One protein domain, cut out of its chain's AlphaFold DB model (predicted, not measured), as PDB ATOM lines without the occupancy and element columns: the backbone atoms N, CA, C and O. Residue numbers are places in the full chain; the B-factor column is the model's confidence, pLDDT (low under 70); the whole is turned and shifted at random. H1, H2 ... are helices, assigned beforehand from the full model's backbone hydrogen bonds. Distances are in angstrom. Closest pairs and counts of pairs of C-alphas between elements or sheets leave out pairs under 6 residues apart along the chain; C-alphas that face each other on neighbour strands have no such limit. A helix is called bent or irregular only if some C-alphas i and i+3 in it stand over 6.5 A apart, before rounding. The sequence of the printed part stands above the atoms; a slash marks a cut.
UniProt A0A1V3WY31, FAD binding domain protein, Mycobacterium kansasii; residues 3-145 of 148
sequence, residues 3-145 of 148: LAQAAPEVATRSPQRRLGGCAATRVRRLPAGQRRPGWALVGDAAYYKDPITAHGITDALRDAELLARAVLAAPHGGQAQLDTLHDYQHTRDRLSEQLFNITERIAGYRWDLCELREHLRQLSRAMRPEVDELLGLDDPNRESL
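AT A GLANCE: This is residues 3 to 145 of the 148 residues of the protein "FAD binding domain protein" of Mycobacterium kansasii (UniProt A0A1V3WY31). A long bent helix, H5, is the spine of a loose, elongated helical body: H4 forms a hairpin with its first arm, H5a, and H6 folds back along its second arm, H5b, followed by H7. The tiny helices H1 and H2 make a corner at one end of the longest axis, and the unnamed residues 12 to 30 lead from it to H3. The printed part has 143 residues with eight named helices, H1 to H8 in chain order, and no named strand: all helix. It is loose, with a radius of gyration of the C-alphas of 19.4 A and spans of 67 by 32 by 18 A.

HOW THE PARTS SIT: H5, residues 78 to 106, was assigned as one helix by its hydrogen bonds but is bent: C-alphas 95 and 98 are 7.1 A apart, and arms H5a, residues 78 to 95, and H5b, residues 98 to 106, stand at a steep tilt of 39 degrees. H4, residues 56 to 73, touches H5a in a hairpin, opposite ways at a shallow tilt of 27 degrees; their closest C-alphas, of Ala 70 and Thr 84, are 6.0 A apart. H6, residues 113 to 126, touches H5b in another hairpin, opposite ways at 19 degrees, a shallow tilt, with C-alphas of Leu 99 and Ala 126 closest at 5.6 A. H7, residues 128 to 138, makes an up and down bundle with H4 and H5a, each running against the one before; it is close to H4 but not clearly touching, with C-alphas of Arg 62 and Leu 134 closest at 7.5 A. H4, H5a, H5b and H6 have every O i to N i+4 pair within hydrogen-bond range, H7 6 of 7.

IN THESE COORDINATES: H4 begins at C-alpha 56, (-21.241, 21.749, -27.772), and is 26.0 A long; H5a is 26.8 A, H6 19.7 A and H7 16.4 A. H1, residues 3 to 6, and H2, residues 8 to 11, touch only at the corner. H3, residues 31 to 34, touches no helix, nor does H8, residues 140 to 143, which ends at (-20.733, 44.683, -11.580).

THE WHOLE: The C-alphas farthest apart, of Thr 12 and His 76, are 67.0 A apart. The printed part has no cut; the links H2 to H3 and H3 to H4 are long. The pLDDT is under 70 in residues 14 to 36 and 140 to 145.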
ATOM      1  N   LEU A   3      -1.766   7.790 -42.916       70.69
ATOM      2  CA  LEU A   3      -1.566   6.405 -42.468       70.69
ATOM      3  C   LEU A   3      -0.142   5.898 -42.720       70.69
ATOM      4  O   LEU A   3       0.434   5.261 -41.859       70.69
ATOM      5  N   ALA A   4       0.461   6.230 -43.859       75.56
ATOM      6  CA  ALA A   4       1.839   5.858 -44.172       75.56
ATOM      7  C   ALA A   4       2.882   6.589 -43.307       75.56
ATOM      8  O   ALA A   4       4.005   6.115 -43.208       75.56
ATOM      9  N   GLN A   5       2.533   7.733 -42.704       72.50
ATOM     10  CA  GLN A   5       3.412   8.451 -41.772       72.50
ATOM     11  C   GLN A   5       3.232   7.977 -40.325       72.50
ATOM     12  O   GLN A   5       4.210   7.896 -39.595       72.50
ATOM     13  N   ALA A   6       1.997   7.685 -39.907       77.25
ATOM     14  CA  ALA A   6       1.685   7.302 -38.529       77.25
ATOM     15  C   ALA A   6       1.796   5.790 -38.264       77.25
ATOM     16  O   ALA A   6       2.127   5.400 -37.151       77.25
ATOM     17  N   ALA A   7       1.479   4.958 -39.261       78.75
ATOM     18  CA  ALA A   7       1.375   3.500 -39.146       78.75
ATOM     19  C   ALA A   7       1.646   2.818 -40.513       78.75
ATOM     20  O   ALA A   7       0.709   2.370 -41.196       78.75
ATOM     21  N   PRO A   8       2.912   2.777 -40.975       77.31
ATOM     22  CA  PRO A   8       3.272   2.301 -42.314       77.31
ATOM     23  C   PRO A   8       2.858   0.841 -42.571       77.31
ATOM     24  O   PRO A   8       2.402   0.507 -43.667       77.31
ATOM     25  N   GLU A   9       2.916  -0.012 -41.551       79.38
ATOM     26  CA  GLU A   9       2.453  -1.403 -41.585       79.38
ATOM     27  C   GLU A   9       0.944  -1.547 -41.852       79.38
ATOM     28  O   GLU A   9       0.518  -2.509 -42.491       79.38
ATOM     29  N   VAL A  10       0.129  -0.574 -41.434       76.62
ATOM     30  CA  VAL A  10      -1.325  -0.557 -41.671       76.62
ATOM     31  C   VAL A  10      -1.650   0.028 -43.047       76.62
ATOM     32  O   VAL A  10      -2.574  -0.428 -43.728       76.62
ATOM     33  N   ALA A  11      -0.860   1.008 -43.494       76.44
ATOM     34  CA  ALA A  11      -1.048   1.698 -44.768       76.44
ATOM     35  C   ALA A  11      -0.921   0.775 -45.989       76.44
ATOM     36  O   ALA A  11      -1.569   1.022 -47.004       76.44
ATOM     37  N   THR A  12      -0.115  -0.286 -45.890       75.62
ATOM     38  CA  THR A  12       0.062  -1.284 -46.962       75.62
ATOM     39  C   THR A  12      -1.127  -2.238 -47.111       75.62
ATOM     40  O   THR A  12      -1.263  -2.885 -48.145       75.62
ATOM     41  N   ARG A  13      -2.004  -2.320 -46.101       73.31
ATOM     42  CA  ARG A  13      -3.107  -3.294 -46.028       73.31
ATOM     43  C   ARG A  13      -4.498  -2.682 -46.186       73.31
ATOM     44  O   ARG A  13      -5.479  -3.417 -46.178       73.31
ATOM     45  N   SER A  14      -4.601  -1.358 -46.312       63.00
ATOM     46  CA  SER A  14      -5.886  -0.651 -46.295       63.00
ATOM     47  C   SER A  14      -6.087   0.205 -47.548       63.00
ATOM     48  O   SER A  14      -5.184   0.966 -47.907       63.00
ATOM     49  N   PRO A  15      -7.270   0.161 -48.197       62.53
ATOM     50  CA  PRO A  15      -7.598   1.111 -49.248       62.53
ATOM     51  C   PRO A  15      -7.595   2.525 -48.662       62.53
ATOM     52  O   PRO A  15      -8.300   2.841 -47.704       62.53
ATOM     53  N   GLN A  16      -6.757   3.378 -49.240       62.12
ATOM     54  CA  GLN A  16      -6.560   4.749 -48.798       62.12
ATOM     55  C   GLN A  16      -7.797   5.601 -49.121       62.12
ATOM     56  O   GLN A  16      -7.939   6.118 -50.226       62.12
ATOM     57  N   ARG A  17      -8.706   5.756 -48.151       61.97
ATOM     58  CA  ARG A  17      -9.871   6.652 -48.245       61.97
ATOM     59  C   ARG A  17      -9.674   7.858 -47.334       61.97
ATOM     60  O   ARG A  17      -9.229   7.708 -46.198       61.97
ATOM     61  N   ARG A  18      -9.996   9.061 -47.821       63.31
ATOM     62  CA  ARG A  18     -10.040  10.242 -46.947       63.31
ATOM     63  C   ARG A  18     -11.209  10.083 -45.982       63.31
ATOM     64  O   ARG A  18     -12.304   9.708 -46.403       63.31
ATOM     65  N   LEU A  19     -10.960  10.367 -44.708       61.59
ATOM     66  CA  LEU A  19     -12.025  10.533 -43.727       61.59
ATOM     67  C   LEU A  19     -12.840  11.770 -44.122       61.59
ATOM     68  O   LEU A  19     -12.274  12.806 -44.469       61.59
ATOM     69  N   GLY A  20     -14.163  11.628 -44.135       59.44
ATOM     70  CA  GLY A  20     -15.086  12.751 -44.249       59.44
ATOM     71  C   GLY A  20     -15.569  13.140 -42.856       59.44
ATOM     72  O   GLY A  20     -15.808  12.256 -42.035       59.44
ATOM     73  N   GLY A  21     -15.693  14.441 -42.589       59.91
ATOM     74  CA  GLY A  21     -16.337  14.935 -41.368       59.91
ATOM     75  C   GLY A  21     -17.845  14.708 -41.361       59.91
ATOM     76  O   GLY A  21     -18.415  14.197 -42.330       59.91
ATOM     77  N   CYS A  22     -18.501  15.096 -40.267       57.12
ATOM     78  CA  CYS A  22     -19.956  15.038 -40.186       57.12
ATOM     79  C   CYS A  22     -20.572  15.927 -41.282       57.12
ATOM     80  O   CYS A  22     -20.236  17.102 -41.409       57.12
ATOM     81  N   ALA A  23     -21.491  15.360 -42.071       53.00
ATOM     82  CA  ALA A  23     -22.140  16.023 -43.209       53.00
ATOM     83  C   ALA A  23     -23.235  17.035 -42.811       53.00
ATOM     84  O   ALA A  23     -23.973  17.511 -43.671       53.00
ATOM     85  N   ALA A  24     -23.371  17.349 -41.518       54.16
ATOM     86  CA  ALA A  24     -24.297  18.372 -41.059       54.16
ATOM     87  C   ALA A  24     -23.845  19.734 -41.599       54.16
ATOM     88  O   ALA A  24     -22.675  20.103 -41.482       54.16
ATOM     89  N   THR A  25     -24.769  20.470 -42.217       50.47
ATOM     90  CA  THR A  25     -24.511  21.814 -42.731       50.47
ATOM     91  C   THR A  25     -23.988  22.681 -41.593       50.47
ATOM     92  O   THR A  25     -24.684  22.938 -40.613       50.47
ATOM     93  N   ARG A  26     -22.734  23.105 -41.717       58.28
ATOM     94  CA  ARG A  26     -22.025  23.872 -40.699       58.28
ATOM     95  C   ARG A  26     -22.467  25.320 -40.823       58.28
ATOM     96  O   ARG A  26     -22.081  26.021 -41.755       58.28
ATOM     97  N   VAL A  27     -23.377  25.733 -39.949       58.28
ATOM     98  CA  VAL A  27     -24.026  27.041 -40.029       58.28
ATOM     99  C   VAL A  27     -23.684  27.827 -38.775       58.28
ATOM    100  O   VAL A  27     -24.151  27.518 -37.682       58.28
ATOM    101  N   ARG A  28     -22.908  28.894 -38.949       57.38
ATOM    102  CA  ARG A  28     -22.972  30.043 -38.046       57.38
ATOM    103  C   ARG A  28     -24.142  30.881 -38.539       57.38
ATOM    104  O   ARG A  28     -24.118  31.335 -39.686       57.38
ATOM    105  N   ARG A  29     -25.197  31.046 -37.736       59.22
ATOM    106  CA  ARG A  29     -26.277  31.960 -38.123       59.22
ATOM    107  C   ARG A  29     -25.663  33.364 -38.160       59.22
ATOM    108  O   ARG A  29     -25.292  33.910 -37.129       59.22
ATOM    109  N   LEU A  30     -25.467  33.899 -39.371       49.19
ATOM    110  CA  LEU A  30     -25.019  35.278 -39.585       49.19
ATOM    111  C   LEU A  30     -25.957  36.234 -38.821       49.19
ATOM    112  O   LEU A  30     -27.153  35.938 -38.716       49.19
ATOM    113  N   PRO A  31     -25.466  37.401 -38.360       49.66
ATOM    114  CA  PRO A  31     -26.211  38.336 -37.503       49.66
ATOM    115  C   PRO A  31     -27.562  38.811 -38.077       49.66
ATOM    116  O   PRO A  31     -28.380  39.392 -37.370       49.66
ATOM    117  N   ALA A  32     -27.848  38.536 -39.352       46.28
ATOM    118  CA  ALA A  32     -29.118  38.848 -39.994       46.28
ATOM    119  C   ALA A  32     -30.315  37.996 -39.511       46.28
ATOM    120  O   ALA A  32     -31.452  38.440 -39.656       46.28
ATOM    121  N   GLY A  33     -30.097  36.805 -38.933       47.31
ATOM    122  CA  GLY A  33     -31.180  35.884 -38.551       47.31
ATOM    123  C   GLY A  33     -31.971  36.267 -37.290       47.31
ATOM    124  O   GLY A  33     -33.051  35.720 -37.067       47.31
ATOM    125  N   GLN A  34     -31.458  37.197 -36.474       49.31
ATOM    126  CA  GLN A  34     -31.945  37.508 -35.117       49.31
ATOM    127  C   GLN A  34     -32.546  38.909 -34.963       49.31
ATOM    128  O   GLN A  34     -32.701  39.398 -33.852       49.31
ATOM    129  N   ARG A  35     -32.973  39.567 -36.044       53.00
ATOM    130  CA  ARG A  35     -33.640  40.883 -35.956       53.00
ATOM    131  C   ARG A  35     -35.076  40.822 -35.398       53.00
ATOM    132  O   ARG A  35     -35.921  41.607 -35.818       53.00
ATOM    133  N   ARG A  36     -35.401  39.883 -34.501       63.84
ATOM    134  CA  ARG A  36     -36.644  39.944 -33.721       63.84
ATOM    135  C   ARG A  36     -36.307  40.555 -32.360       63.84
ATOM    136  O   ARG A  36     -35.617  39.895 -31.586       63.84
ATOM    137  N   PRO A  37     -36.762  41.788 -32.075       72.69
ATOM    138  CA  PRO A  37     -36.555  42.416 -30.776       72.69
ATOM    139  C   PRO A  37     -36.954  41.467 -29.638       72.69
ATOM    140  O   PRO A  37     -38.014  40.844 -29.701       72.69
ATOM    141  N   GLY A  38     -36.085  41.333 -28.634       76.38
ATOM    142  CA  GLY A  38     -36.325  40.498 -27.452       76.38
ATOM    143  C   GLY A  38     -36.001  39.005 -27.596       76.38
ATOM    144  O   GLY A  38     -36.258  38.256 -26.659       76.38
ATOM    145  N   TRP A  39     -35.441  38.547 -28.721       83.88
ATOM    146  CA  TRP A  39     -34.978  37.161 -28.874       83.88
ATOM    147  C   TRP A  39     -33.460  37.059 -28.732       83.88
ATOM    148  O   TRP A  39     -32.723  37.818 -29.356       83.88
ATOM    149  N   ALA A  40     -33.000  36.053 -27.993       87.06
ATOM    150  CA  ALA A  40     -31.594  35.680 -27.896       87.06
ATOM    151  C   ALA A  40     -31.420  34.199 -28.258       87.06
ATOM    152  O   ALA A  40     -32.263  33.365 -27.928       87.06
ATOM    153  N   LEU A  41     -30.334  33.871 -28.961       89.69
ATOM    154  CA  LEU A  41     -29.971  32.484 -29.265       89.69
ATOM    155  C   LEU A  41     -28.851  31.999 -28.351       89.69
ATOM    156  O   LEU A  41     -27.925  32.762 -28.069       89.69
ATOM    157  N   VAL A  42     -28.902  30.720 -27.988       91.00
ATOM    158  CA  VAL A  42     -27.924  30.030 -27.135       91.00
ATOM    159  C   VAL A  42     -27.511  28.696 -27.766       91.00
ATOM    160  O   VAL A  42     -28.335  28.045 -28.419       91.00
ATOM    161  N   GLY A  43     -26.252  28.292 -27.579       89.50
ATOM    162  CA  GLY A  43     -25.733  26.988 -28.002       89.50
ATOM    163  C   GLY A  43     -25.940  26.706 -29.493       89.50
ATOM    164  O   GLY A  43     -25.840  27.607 -30.331       89.50
ATOM    165  N   ASP A  44     -26.318  25.468 -29.823       87.62
ATOM    166  CA  ASP A  44     -26.506  25.005 -31.209       87.62
ATOM    167  C   ASP A  44     -27.556  25.803 -32.002       87.62
ATOM    168  O   ASP A  44     -27.549  25.819 -33.238       87.62
ATOM    169  N   ALA A  45     -28.465  26.513 -31.320       85.62
ATOM    170  CA  ALA A  45     -29.385  27.411 -32.002       85.62
ATOM    171  C   ALA A  45     -28.632  28.587 -32.648       85.62
ATOM    172  O   ALA A  45     -28.994  28.989 -33.757       85.62
ATOM    173  N   ALA A  46     -27.590  29.111 -31.997       83.69
ATOM    174  CA  ALA A  46     -26.779  30.238 -32.462       83.69
ATOM    175  C   ALA A  46     -25.773  29.838 -33.551       83.69
ATOM    176  O   ALA A  46     -25.665  30.504 -34.584       83.69
ATOM    177  N   TYR A  47     -25.050  28.744 -33.346       79.00
ATOM    178  CA  TYR A  47     -24.092  28.203 -34.303       79.00
ATOM    179  C   TYR A  47     -23.867  26.725 -34.000       79.00
ATOM    180  O   TYR A  47     -23.894  26.324 -32.846       79.00
ATOM    181  N   TYR A  48     -23.604  25.927 -35.031       83.81
ATOM    182  CA  TYR A  48     -23.315  24.503 -34.873       83.81
ATOM    183  C   TYR A  48     -21.902  24.183 -35.367       83.81
ATOM    184  O   TYR A  48     -21.563  24.509 -36.509       83.81
ATOM    185  N   LYS A  49     -21.087  23.554 -34.511       82.88
ATOM    186  CA  LYS A  49     -19.720  23.082 -34.803       82.88
ATOM    187  C   LYS A  49     -19.729  21.569 -35.045       82.88
ATOM    188  O   LYS A  49     -20.590  20.860 -34.529       82.88
ATOM    189  N   ASP A  50     -18.748  21.058 -35.787       85.38
ATOM    190  CA  ASP A  50     -18.539  19.607 -35.893       85.38
ATOM    191  C   ASP A  50     -18.289  18.993 -34.491       85.38
ATOM    192  O   ASP A  50     -17.478  19.532 -33.728       85.38
ATOM    193  N   PRO A  51     -18.955  17.876 -34.126       82.88
ATOM    194  CA  PRO A  51     -18.875  17.300 -32.784       82.88
ATOM    195  C   PRO A  51     -17.504  16.696 -32.446       82.88
ATOM    196  O   PRO A  51     -17.302  16.276 -31.307       82.88
ATOM    197  N   ILE A  52     -16.550  16.666 -33.385       83.88
ATOM    198  CA  ILE A  52     -15.193  16.127 -33.195       83.88
ATOM    199  C   ILE A  52     -14.439  16.706 -31.987       83.88
ATOM    200  O   ILE A  52     -13.542  16.055 -31.458       83.88
ATOM    201  N   THR A  53     -14.786  17.915 -31.540       82.44
ATOM    202  CA  THR A  53     -14.164  18.572 -30.377       82.44
ATOM    203  C   THR A  53     -14.937  18.389 -29.071       82.44
ATOM    204  O   THR A  53     -14.441  18.800 -28.028       82.44
ATOM    205  N   ALA A  54     -16.128  17.777 -29.109       85.44
ATOM    206  CA  ALA A  54     -17.014  17.572 -27.959       85.44
ATOM    207  C   ALA A  54     -17.346  18.852 -27.153       85.44
ATOM    208  O   ALA A  54     -17.657  18.776 -25.967       85.44
ATOM    209  N   HIS A  55     -17.316  20.030 -27.790       86.94
ATOM    210  CA  HIS A  55     -17.456  21.326 -27.104       86.94
ATOM    211  C   HIS A  55     -18.885  21.900 -27.062       86.94
ATOM    212  O   HIS A  55     -19.111  22.951 -26.472       86.94
ATOM    213  N   GLY A  56     -19.873  21.218 -27.652       86.88
ATOM    214  CA  GLY A  56     -21.241  21.749 -27.772       86.88
ATOM    215  C   GLY A  56     -21.963  21.974 -26.435       86.88
ATOM    216  O   GLY A  56     -22.665  22.968 -26.271       86.88
ATOM    217  N   ILE A  57     -21.756  21.098 -25.441       90.12
ATOM    218  CA  ILE A  57     -22.334  21.284 -24.093       90.12
ATOM    219  C   ILE A  57     -21.707  22.502 -23.405       90.12
ATOM    220  O   ILE A  57     -22.422  23.292 -22.792       90.12
ATOM    221  N   THR A  58     -20.390  22.678 -23.535       90.94
ATOM    222  CA  THR A  58     -19.666  23.834 -22.989       90.94
ATOM    223  C   THR A  58     -20.190  25.141 -23.577       90.94
ATOM    224  O   THR A  58     -20.501  26.063 -22.827       90.94
ATOM    225  N   ASP A  59     -20.355  25.195 -24.902       90.88
ATOM    226  CA  ASP A  59     -20.937  26.341 -25.603       90.88
ATOM    227  C   ASP A  59     -22.342  26.666 -25.070       90.88
ATOM    228  O   ASP A  59     -22.629  27.811 -24.729       90.88
ATOM    229  N   ALA A  60     -23.211  25.657 -24.940       92.00
ATOM    230  CA  ALA A  60     -24.582  25.851 -24.468       92.00
ATOM    231  C   ALA A  60     -24.653  26.380 -23.026       92.00
ATOM    232  O   ALA A  60     -25.443  27.282 -22.745       92.00
ATOM    233  N   LEU A  61     -23.829  25.844 -22.120       93.88
ATOM    234  CA  LEU A  61     -23.800  26.273 -20.720       93.88
ATOM    235  C   LEU A  61     -23.233  27.688 -20.567       93.88
ATOM    236  O   LEU A  61     -23.820  28.504 -19.860       93.88
ATOM    237  N   ARG A  62     -22.139  28.004 -21.270       93.56
ATOM    238  CA  ARG A  62     -21.564  29.354 -21.284       93.56
ATOM    239  C   ARG A  62     -22.564  30.374 -21.829       93.56
ATOM    240  O   ARG A  62     -22.735  31.439 -21.245       93.56
ATOM    241  N   ASP A  63     -23.225  30.057 -22.940       94.31
ATOM    242  CA  ASP A  63     -24.203  30.949 -23.563       94.31
ATOM    243  C   ASP A  63     -25.412  31.192 -22.645       94.31
ATOM    244  O   ASP A  63     -25.900  32.318 -22.560       94.31
ATOM    245  N   ALA A  64     -25.869  30.162 -21.924       94.38
ATOM    246  CA  ALA A  64     -26.945  30.289 -20.944       94.38
ATOM    247  C   ALA A  64     -26.560  31.205 -19.769       94.38
ATOM    248  O   ALA A  64     -27.355  32.067 -19.399       94.38
ATOM    249  N   GLU A  65     -25.348  31.061 -19.226       94.62
ATOM    250  CA  GLU A  65     -24.846  31.892 -18.124       94.62
ATOM    251  C   GLU A  65     -24.720  33.367 -18.535       94.62
ATOM    252  O   GLU A  65     -25.241  34.262 -17.863       94.62
ATOM    253  N   LEU A  66     -24.088  33.628 -19.685       93.62
ATOM    254  CA  LEU A  66     -23.929  34.985 -20.210       93.62
ATOM    255  C   LEU A  66     -25.288  35.646 -20.480       93.62
ATOM    256  O   LEU A  66     -25.477  36.822 -20.165       93.62
ATOM    257  N   LEU A  67     -26.248  34.899 -21.037       93.19
ATOM    258  CA  LEU A  67     -27.587  35.418 -21.302       93.19
ATOM    259  C   LEU A  67     -28.365  35.686 -20.010       93.19
ATOM    260  O   LEU A  67     -29.030  36.714 -19.911       93.19
ATOM    261  N   ALA A  68     -28.295  34.786 -19.025       93.44
ATOM    262  CA  ALA A  68     -28.993  34.955 -17.752       93.44
ATOM    263  C   ALA A  68     -28.558  36.248 -17.052       93.44
ATOM    264  O   ALA A  68     -29.407  37.045 -16.650       93.44
ATOM    265  N   ARG A  69     -27.248  36.511 -16.991       91.81
ATOM    266  CA  ARG A  69     -26.709  37.750 -16.409       91.81
ATOM    267  C   ARG A  69     -27.100  38.989 -17.201       91.81
ATOM    268  O   ARG A  69     -27.521  39.974 -16.603       91.81
ATOM    269  N   ALA A  70     -27.038  38.925 -18.530       90.44
ATOM    270  CA  ALA A  70     -27.492  40.015 -19.387       90.44
ATOM    271  C   ALA A  70     -28.972  40.351 -19.137       90.44
ATOM    272  O   ALA A  70     -29.324  41.514 -18.991       90.44
ATOM    273  N   VAL A  71     -29.842  39.345 -19.012       90.06
ATOM    274  CA  VAL A  71     -31.271  39.552 -18.724       90.06
ATOM    275  C   VAL A  71     -31.501  40.132 -17.326       90.06
ATOM    276  O   VAL A  71     -32.380  40.976 -17.174       90.06
ATOM    277  N   LEU A  72     -30.734  39.700 -16.320       91.06
ATOM    278  CA  LEU A  72     -30.848  40.207 -14.948       91.06
ATOM    279  C   LEU A  72     -30.353  41.653 -14.802       91.06
ATOM    280  O   LEU A  72     -30.928  42.406 -14.022       91.06
ATOM    281  N   ALA A  73     -29.316  42.040 -15.551       87.25
ATOM    282  CA  ALA A  73     -28.778  43.399 -15.553       87.25
ATOM    283  C   ALA A  73     -29.566  44.364 -16.460       87.25
ATOM    284  O   ALA A  73     -29.511  45.578 -16.273       87.25
ATOM    285  N   ALA A  74     -30.288  43.841 -17.456       87.00
ATOM    286  CA  ALA A  74     -30.974  44.659 -18.441       87.00
ATOM    287  C   ALA A  74     -32.133  45.470 -17.829       87.00
ATOM    288  O   ALA A  74     -32.990  44.911 -17.134       87.00
ATOM    289  N   PRO A  75     -32.264  46.761 -18.184       84.56
ATOM    290  CA  PRO A  75     -33.471  47.526 -17.904       84.56
ATOM    291  C   PRO A  75     -34.715  46.863 -18.505       84.56
ATOM    292  O   PRO A  75     -34.660  46.200 -19.544       84.56
ATOM    293  N   HIS A  76     -35.871  47.054 -17.870       83.19
ATOM    294  CA  HIS A  76     -37.120  46.492 -18.372       83.19
ATOM    295  C   HIS A  76     -37.611  47.239 -19.618       83.19
ATOM    296  O   HIS A  76     -38.070  48.378 -19.537       83.19
ATOM    297  N   GLY A  77     -37.590  46.553 -20.760       80.31
ATOM    298  CA  GLY A  77     -38.138  47.056 -22.014       80.31
ATOM    299  C   GLY A  77     -37.295  48.137 -22.692       80.31
ATOM    300  O   GLY A  77     -36.321  48.669 -22.162       80.31
ATOM    301  N   GLY A  78     -37.710  48.480 -23.911       86.50
ATOM    302  CA  GLY A  78     -37.107  49.560 -24.687       86.50
ATOM    303  C   GLY A  78     -35.718  49.238 -25.244       86.50
ATOM    304  O   GLY A  78     -35.288  48.088 -25.296       86.50
ATOM    305  N   GLN A  79     -35.035  50.286 -25.708       87.00
ATOM    306  CA  GLN A  79     -33.757  50.162 -26.410       87.00
ATOM    307  C   GLN A  79     -32.642  49.631 -25.501       87.00
ATOM    308  O   GLN A  79     -31.911  48.743 -25.916       87.00
ATOM    309  N   ALA A  80     -32.584  50.071 -24.241       86.50
ATOM    310  CA  ALA A  80     -31.544  49.641 -23.304       86.50
ATOM    311  C   ALA A  80     -31.568  48.122 -23.031       86.50
ATOM    312  O   ALA A  80     -30.521  47.488 -22.902       86.50
ATOM    313  N   GLN A  81     -32.760  47.509 -23.012       87.25
ATOM    314  CA  GLN A  81     -32.879  46.053 -22.929       87.25
ATOM    315  C   GLN A  81     -32.303  45.364 -24.172       87.25
ATOM    316  O   GLN A  81     -31.612  44.352 -24.070       87.25
ATOM    317  N   LEU A  82     -32.599  45.908 -25.355       87.12
ATOM    318  CA  LEU A  82     -32.104  45.376 -26.623       87.12
ATOM    319  C   LEU A  82     -30.584  45.516 -26.738       87.12
ATOM    320  O   LEU A  82     -29.939  44.585 -27.214       87.12
ATOM    321  N   ASP A  83     -30.024  46.629 -26.264       87.38
ATOM    322  CA  ASP A  83     -28.581  46.877 -26.242       87.38
ATOM    323  C   ASP A  83     -27.866  45.847 -25.353       87.38
ATOM    324  O   ASP A  83     -26.886  45.236 -25.771       87.38
ATOM    325  N   THR A  84     -28.435  45.524 -24.187       89.19
ATOM    326  CA  THR A  84     -27.866  44.502 -23.290       89.19
ATOM    327  C   THR A  84     -27.856  43.103 -23.934       89.19
ATOM    328  O   THR A  84     -26.883  42.353 -23.831       89.19
ATOM    329  N   LEU A  85     -28.925  42.736 -24.655       87.94
ATOM    330  CA  LEU A  85     -28.974  41.472 -25.406       87.94
ATOM    331  C   LEU A  85     -28.000  41.459 -26.594       87.94
ATOM    332  O   LEU A  85     -27.480  40.402 -26.965       87.94
ATOM    333  N   HIS A  86     -27.744  42.623 -27.187       87.06
ATOM    334  CA  HIS A  86     -26.757  42.790 -28.245       87.06
ATOM    335  C   HIS A  86     -25.326  42.613 -27.713       87.06
ATOM    336  O   HIS A  86     -24.525  41.919 -28.344       87.06
ATOM    337  N   ASP A  87     -25.023  43.131 -26.522       88.81
ATOM    338  CA  ASP A  87     -23.725  42.950 -25.858       88.81
ATOM    339  C   ASP A  87     -23.463  41.487 -25.477       88.81
ATOM    340  O   ASP A  87     -22.360  40.964 -25.696       88.81
ATOM    341  N   TYR A  88     -24.498  40.785 -24.998       91.25
ATOM    342  CA  TYR A  88     -24.465  39.329 -24.835       91.25
ATOM    343  C   TYR A  88     -24.068  38.638 -26.146       91.25
ATOM    344  O   TYR A  88     -23.128  37.837 -26.178       91.25
ATOM    345  N   GLN A  89     -24.754  38.965 -27.246       89.25
ATOM    346  CA  GLN A  89     -24.488  38.360 -28.547       89.25
ATOM    347  C   GLN A  89     -23.056  38.638 -29.021       89.25
ATOM    348  O   GLN A  89     -22.384  37.720 -29.496       89.25
ATOM    349  N   HIS A  90     -22.573  39.872 -28.873       89.56
ATOM    350  CA  HIS A  90     -21.200  40.232 -29.217       89.56
ATOM    351  C   HIS A  90     -20.178  39.427 -28.419       89.56
ATOM    352  O   HIS A  90     -19.207  38.920 -28.989       89.56
ATOM    353  N   THR A  91     -20.405  39.274 -27.115       91.44
ATOM    354  CA  THR A  91     -19.531  38.494 -26.235       91.44
ATOM    355  C   THR A  91     -19.513  37.026 -26.649       91.44
ATOM    356  O   THR A  91     -18.439  36.471 -26.887       91.44
ATOM    357  N   ARG A  92     -20.688  36.417 -26.845       91.56
ATOM    358  CA  ARG A  92     -20.830  35.042 -27.344       91.56
ATOM    359  C   ARG A  92     -20.088  34.831 -28.663       91.56
ATOM    360  O   ARG A  92     -19.328  33.870 -28.806       91.56
ATOM    361  N   ASP A  93     -20.312  35.713 -29.636       90.00
ATOM    362  CA  ASP A  93     -19.752  35.586 -30.981       90.00
ATOM    363  C   ASP A  93     -18.224  35.720 -30.961       90.00
ATOM    364  O   ASP A  93     -17.541  34.924 -31.608       90.00
ATOM    365  N   ARG A  94     -17.687  36.654 -30.164       91.19
ATOM    366  CA  ARG A  94     -16.241  36.827 -29.955       91.19
ATOM    367  C   ARG A  94     -15.594  35.572 -29.370       91.19
ATOM    368  O   ARG A  94     -14.547  35.150 -29.854       91.19
ATOM    369  N   LEU A  95     -16.199  34.984 -28.337       90.75
ATOM    370  CA  LEU A  95     -15.665  33.789 -27.671       90.75
ATOM    371  C   LEU A  95     -15.719  32.552 -28.578       90.75
ATOM    372  O   LEU A  95     -14.811  31.727 -28.573       90.75
ATOM    373  N   SER A  96     -16.758  32.451 -29.406       89.56
ATOM    374  CA  SER A  96     -17.013  31.260 -30.221       89.56
ATOM    375  C   SER A  96     -16.244  31.233 -31.540       89.56
ATOM    376  O   SER A  96     -16.030  30.157 -32.098       89.56
ATOM    377  N   GLU A  97     -15.850  32.392 -32.071       89.31
ATOM    378  CA  GLU A  97     -15.346  32.523 -33.440       89.31
ATOM    379  C   GLU A  97     -14.053  31.743 -33.697       89.31
ATOM    380  O   GLU A  97     -13.976  30.969 -34.656       89.31
ATOM    381  N   GLN A  98     -13.034  31.908 -32.850       90.25
ATOM    382  CA  GLN A  98     -11.765  31.198 -33.041       90.25
ATOM    383  C   GLN A  98     -11.944  29.688 -32.883       90.25
ATOM    384  O   GLN A  98     -11.444  28.918 -33.708       90.25
ATOM    385  N   LEU A  99     -12.698  29.268 -31.866       89.12
ATOM    386  CA  LEU A  99     -12.944  27.858 -31.593       89.12
ATOM    387  C   LEU A  99     -13.745  27.191 -32.718       89.12
ATOM    388  O   LEU A  99     -13.424  26.071 -33.119       89.12
ATOM    389  N   PHE A 100     -14.731  27.901 -33.277       88.94
ATOM    390  CA  PHE A 100     -15.462  27.483 -34.471       88.94
ATOM    391  C   PHE A 100     -14.493  27.277 -35.639       88.94
ATOM    392  O   PHE A 100     -14.372  26.168 -36.151       88.94
ATOM    393  N   ASN A 101     -13.720  28.304 -36.002       90.19
ATOM    394  CA  ASN A 101     -12.822  28.256 -37.157       90.19
ATOM    395  C   ASN A 101     -11.752  27.153 -37.052       90.19
ATOM    396  O   ASN A 101     -11.398  26.533 -38.055       90.19
ATOM    397  N   ILE A 102     -11.216  26.892 -35.856       91.88
ATOM    398  CA  ILE A 102     -10.221  25.829 -35.653       91.88
ATOM    399  C   ILE A 102     -10.879  24.449 -35.717       91.88
ATOM    400  O   ILE A 102     -10.349  23.561 -36.387       91.88
ATOM    401  N   THR A 103     -12.049  24.281 -35.092       90.62
ATOM    402  CA  THR A 103     -12.846  23.047 -35.200       90.62
ATOM    403  C   THR A 103     -13.133  22.713 -36.661       90.62
ATOM    404  O   THR A 103     -12.923  21.578 -37.080       90.62
ATOM    405  N   GLU A 104     -13.492  23.715 -37.467       87.62
ATOM    406  CA  GLU A 104     -13.737  23.551 -38.899       87.62
ATOM    407  C   GLU A 104     -12.521  23.022 -39.664       87.62
ATOM    408  O   GLU A 104     -12.655  22.140 -40.519       87.62
ATOM    409  N   ARG A 105     -11.324  23.524 -39.338       89.94
ATOM    410  CA  ARG A 105     -10.062  23.087 -39.955       89.94
ATOM    411  C   ARG A 105      -9.725  21.647 -39.584       89.94
ATOM    412  O   ARG A 105      -9.382  20.863 -40.472       89.94
ATOM    413  N   ILE A 106      -9.883  21.283 -38.310       90.44
ATOM    414  CA  ILE A 106      -9.662  19.915 -37.816       90.44
ATOM    415  C   ILE A 106     -10.649  18.958 -38.491       90.44
ATOM    416  O   ILE A 106     -10.247  17.961 -39.094       90.44
ATOM    417  N   ALA A 107     -11.933  19.309 -38.477       88.81
ATOM    418  CA  ALA A 107     -13.013  18.517 -39.046       88.81
ATOM    419  C   ALA A 107     -13.005  18.469 -40.583       88.81
ATOM    420  O   ALA A 107     -13.791  17.739 -41.187       88.81
ATOM    421  N   GLY A 108     -12.165  19.273 -41.239       86.38
ATOM    422  CA  GLY A 108     -11.990  19.260 -42.687       86.38
ATOM    423  C   GLY A 108     -11.124  18.105 -43.194       86.38
ATOM    424  O   GLY A 108     -11.141  17.846 -44.394       86.38
ATOM    425  N   TYR A 109     -10.362  17.425 -42.324       85.75
ATOM    426  CA  TYR A 109      -9.447  16.318 -42.679       85.75
ATOM    427  C   TYR A 109      -8.474  16.639 -43.836       85.75
ATOM    428  O   TYR A 109      -8.010  15.753 -44.561       85.75
ATOM    429  N   ARG A 110      -8.163  17.925 -44.029       85.56
ATOM    430  CA  ARG A 110      -7.275  18.457 -45.075       85.56
ATOM    431  C   ARG A 110      -5.981  18.980 -44.454       85.56
ATOM    432  O   ARG A 110      -5.628  20.136 -44.658       85.56
ATOM    433  N   TRP A 111      -5.329  18.132 -43.669       89.12
ATOM    434  CA  TRP A 111      -4.121  18.460 -42.919       89.12
ATOM    435  C   TRP A 111      -3.140  17.281 -42.902       89.12
ATOM    436  O   TRP A 111      -3.532  16.127 -43.105       89.12
ATOM    437  N   ASP A 112      -1.865  17.567 -42.647       89.44
ATOM    438  CA  ASP A 112      -0.867  16.583 -42.219       89.44
ATOM    439  C   ASP A 112      -0.735  16.504 -40.679       89.44
ATOM    440  O   ASP A 112      -1.395  17.232 -39.936       89.44
ATOM    441  N   LEU A 113       0.097  15.588 -40.162       88.50
ATOM    442  CA  LEU A 113       0.269  15.408 -38.710       88.50
ATOM    443  C   LEU A 113       0.869  16.637 -38.007       88.50
ATOM    444  O   LEU A 113       0.562  16.885 -36.838       88.50
ATOM    445  N   CYS A 114       1.738  17.389 -38.684       90.88
ATOM    446  CA  CYS A 114       2.329  18.595 -38.112       90.88
ATOM    447  C   CYS A 114       1.277  19.700 -38.002       90.88
ATOM    448  O   CYS A 114       1.173  20.334 -36.949       90.88
ATOM    449  N   GLU A 115       0.472  19.877 -39.050       93.06
ATOM    450  CA  GLU A 115      -0.646  20.815 -39.088       93.06
ATOM    451  C   GLU A 115      -1.720  20.460 -38.056       93.06
ATOM    452  O   GLU A 115      -2.137  21.340 -37.305       93.06
ATOM    453  N   LEU A 116      -2.113  19.184 -37.938       92.31
ATOM    454  CA  LEU A 116      -3.078  18.746 -36.921       92.31
ATOM    455  C   LEU A 116      -2.590  19.070 -35.512       92.31
ATOM    456  O   LEU A 116      -3.348  19.591 -34.695       92.31
ATOM    457  N   ARG A 117      -1.324  18.760 -35.208       94.00
ATOM    458  CA  ARG A 117      -0.743  19.048 -33.892       94.00
ATOM    459  C   ARG A 117      -0.827  20.537 -33.570       94.00
ATOM    460  O   ARG A 117      -1.103  20.902 -32.429       94.00
ATOM    461  N   GLU A 118      -0.585  21.388 -34.561       96.06
ATOM    462  CA  GLU A 118      -0.715  22.831 -34.399       96.06
ATOM    463  C   GLU A 118      -2.181  23.259 -34.234       96.06
ATOM    464  O   GLU A 118      -2.479  24.037 -33.331       96.06
ATOM    465  N   HIS A 119      -3.121  22.700 -35.005       94.50
ATOM    466  CA  HIS A 119      -4.552  22.988 -34.835       94.50
ATOM    467  C   HIS A 119      -5.058  22.591 -33.446       94.50
ATOM    468  O   HIS A 119      -5.782  23.364 -32.832       94.50
ATOM    469  N   LEU A 120      -4.639  21.444 -32.902       94.00
ATOM    470  CA  LEU A 120      -5.012  21.016 -31.546       94.00
ATOM    471  C   LEU A 120      -4.453  21.953 -30.463       94.00
ATOM    472  O   LEU A 120      -5.132  22.252 -29.482       94.00
ATOM    473  N   ARG A 121      -3.232  22.473 -30.649       95.56
ATOM    474  CA  ARG A 121      -2.660  23.496 -29.754       95.56
ATOM    475  C   ARG A 121      -3.423  24.812 -29.839       95.56
ATOM    476  O   ARG A 121      -3.665  25.438 -28.811       95.56
ATOM    477  N   GLN A 122      -3.799  25.228 -31.045       95.00
ATOM    478  CA  GLN A 122      -4.621  26.417 -31.259       95.00
ATOM    479  C   GLN A 122      -6.001  26.247 -30.623       95.00
ATOM    480  O   GLN A 122      -6.452  27.160 -29.940       95.00
ATOM    481  N   LEU A 123      -6.621  25.073 -30.767       93.06
ATOM    482  CA  LEU A 123      -7.907  24.740 -30.156       93.06
ATOM    483  C   LEU A 123      -7.839  24.889 -28.631       93.06
ATOM    484  O   LEU A 123      -8.638  25.613 -28.049       93.06
ATOM    485  N   SER A 124      -6.831  24.284 -27.997       92.88
ATOM    486  CA  SER A 124      -6.620  24.398 -26.548       92.88
ATOM    487  C   SER A 124      -6.407  25.848 -26.094       92.88
ATOM    488  O   SER A 124      -6.931  26.257 -25.061       92.88
ATOM    489  N   ARG A 125      -5.673  26.656 -26.870       93.75
ATOM    490  CA  ARG A 125      -5.495  28.087 -26.572       93.75
ATOM    491  C   ARG A 125      -6.795  28.875 -26.719       93.75
ATOM    492  O   ARG A 125      -7.032  29.763 -25.911       93.75
ATOM    493  N   ALA A 126      -7.617  28.546 -27.713       90.88
ATOM    494  CA  ALA A 126      -8.882  29.221 -27.992       90.88
ATOM    495  C   ALA A 126      -9.971  28.951 -26.938       90.88
ATOM    496  O   ALA A 126     -10.921  29.718 -26.865       90.88
ATOM    497  N   MET A 127      -9.818  27.921 -26.099       90.88
ATOM    498  CA  MET A 127     -10.697  27.684 -24.943       90.88
ATOM    499  C   MET A 127     -10.408  28.639 -23.772       90.88
ATOM    500  O   MET A 127     -11.286  28.894 -22.954       90.88
ATOM    501  N   ARG A 128      -9.186  29.190 -23.666       91.31
ATOM    502  CA  ARG A 128      -8.795  30.048 -22.528       91.31
ATOM    503  C   ARG A 128      -9.676  31.291 -22.368       91.31
ATOM    504  O   ARG A 128     -10.151  31.491 -21.258       91.31
ATOM    505  N   PRO A 129      -9.976  32.071 -23.427       91.19
ATOM    506  CA  PRO A 129     -10.851  33.231 -23.297       91.19
ATOM    507  C   PRO A 129     -12.246  32.900 -22.761       91.19
ATOM    508  O   PRO A 129     -12.840  33.739 -22.098       91.19
ATOM    509  N   GLU A 130     -12.782  31.706 -23.042       90.62
ATOM    510  CA  GLU A 130     -14.087  31.281 -22.514       90.62
ATOM    511  C   GLU A 130     -14.027  31.107 -20.995       90.62
ATOM    512  O   GLU A 130     -14.914  31.571 -20.284       90.62
ATOM    513  N   VAL A 131     -12.961  30.469 -20.507       89.12
ATOM    514  CA  VAL A 131     -12.726  30.257 -19.075       89.12
ATOM    515  C   VAL A 131     -12.445  31.581 -18.374       89.12
ATOM    516  O   VAL A 131     -13.048  31.852 -17.342       89.12
ATOM    517  N   ASP A 132     -11.575  32.414 -18.944       90.56
ATOM    518  CA  ASP A 132     -11.222  33.718 -18.379       90.56
ATOM    519  C   ASP A 132     -12.459  34.625 -18.272       90.56
ATOM    520  O   ASP A 132     -12.647  35.292 -17.257       90.56
ATOM    521  N   GLU A 133     -13.335  34.614 -19.286       89.69
ATOM    522  CA  GLU A 133     -14.588  35.370 -19.248       89.69
ATOM    523  C   GLU A 133     -15.500  34.880 -18.124       89.69
ATOM    524  O   GLU A 133     -15.986  35.703 -17.353       89.69
ATOM    525  N   LEU A 134     -15.711  33.563 -18.010       88.25
ATOM    526  CA  LEU A 134     -16.569  32.975 -16.980       88.25
ATOM    527  C   LEU A 134     -16.042  33.254 -15.569       88.25
ATOM    528  O   LEU A 134     -16.814  33.645 -14.702       88.25
ATOM    529  N   LEU A 135     -14.732  33.118 -15.348       88.62
ATOM    530  CA  LEU A 135     -14.108  33.455 -14.064       88.62
ATOM    531  C   LEU A 135     -14.239  34.948 -13.737       88.62
ATOM    532  O   LEU A 135     -14.381  35.314 -12.574       88.62
ATOM    533  N   GLY A 136     -14.214  35.812 -14.754       88.06
ATOM    534  CA  GLY A 136     -14.418  37.250 -14.599       88.06
ATOM    535  C   GLY A 136     -15.870  37.666 -14.341       88.06
ATOM    536  O   GLY A 136     -16.105  38.832 -14.029       88.06
ATOM    537  N   LEU A 137     -16.852  36.765 -14.475       84.56
ATOM    538  CA  LEU A 137     -18.250  37.064 -14.136       84.56
ATOM    539  C   LEU A 137     -18.479  37.146 -12.624       84.56
ATOM    540  O   LEU A 137     -19.397  37.837 -12.192       84.56
ATOM    541  N   ASP A 138     -17.649  36.472 -11.831       81.50
ATOM    542  CA  ASP A 138     -17.745  36.473 -10.369       81.50
ATOM    543  C   ASP A 138     -16.876  37.567  -9.721       81.50
ATOM    544  O   ASP A 138     -16.805  37.652  -8.495       81.50
ATOM    545  N   ASP A 139     -16.213  38.415 -10.521       79.19
ATOM    546  CA  ASP A 139     -15.458  39.562 -10.010       79.19
ATOM    547  C   ASP A 139     -16.422  40.697  -9.604       79.19
ATOM    548  O   ASP A 139     -17.020  41.342 -10.476       79.19
ATOM    549  N   PRO A 140     -16.552  41.008  -8.298       61.66
ATOM    550  CA  PRO A 140     -17.472  42.037  -7.810       61.66
ATOM    551  C   PRO A 140     -17.130  43.446  -8.324       61.66
ATOM    552  O   PRO A 140     -17.987  44.332  -8.329       61.66
ATOM    553  N   ASN A 141     -15.900  43.679  -8.796       61.38
ATOM    554  CA  ASN A 141     -15.515  44.968  -9.376       61.38
ATOM    555  C   ASN A 141     -16.098  45.182 -10.780       61.38
ATOM    556  O   ASN A 141     -16.177  46.321 -11.243       61.38
ATOM    557  N   ARG A 142     -16.526  44.110 -11.459       62.84
ATOM    558  CA  ARG A 142     -17.104  44.180 -12.804       62.84
ATOM    559  C   ARG A 142     -18.569  44.626 -12.788       62.84
ATOM    560  O   ARG A 142     -18.980  45.365 -13.678       62.84
ATOM    561  N   GLU A 143     -19.330  44.263 -11.754       50.09
ATOM    562  CA  GLU A 143     -20.733  44.683 -11.580       50.09
ATOM    563  C   GLU A 143     -20.870  46.191 -11.296       50.09
ATOM    564  O   GLU A 143     -21.808  46.840 -11.760       50.09
ATOM    565  N   SER A 144     -19.884  46.796 -10.619       45.78
ATOM    566  CA  SER A 144     -19.879  48.241 -10.330       45.78
ATOM    567  C   SER A 144     -19.741  49.127 -11.577       45.78
ATOM    568  O   SER A 144     -20.187  50.270 -11.557       45.78
ATOM    569  N   LEU A 145     -19.164  48.619 -12.673       44.38
ATOM    570  CA  LEU A 145     -19.005  49.367 -13.931       44.38
ATOM    571  C   LEU A 145     -20.264  49.351 -14.814       44.38
ATOM    572  O   LEU A 145     -20.380  50.183 -15.707       44.38
TER     573      LEU A 145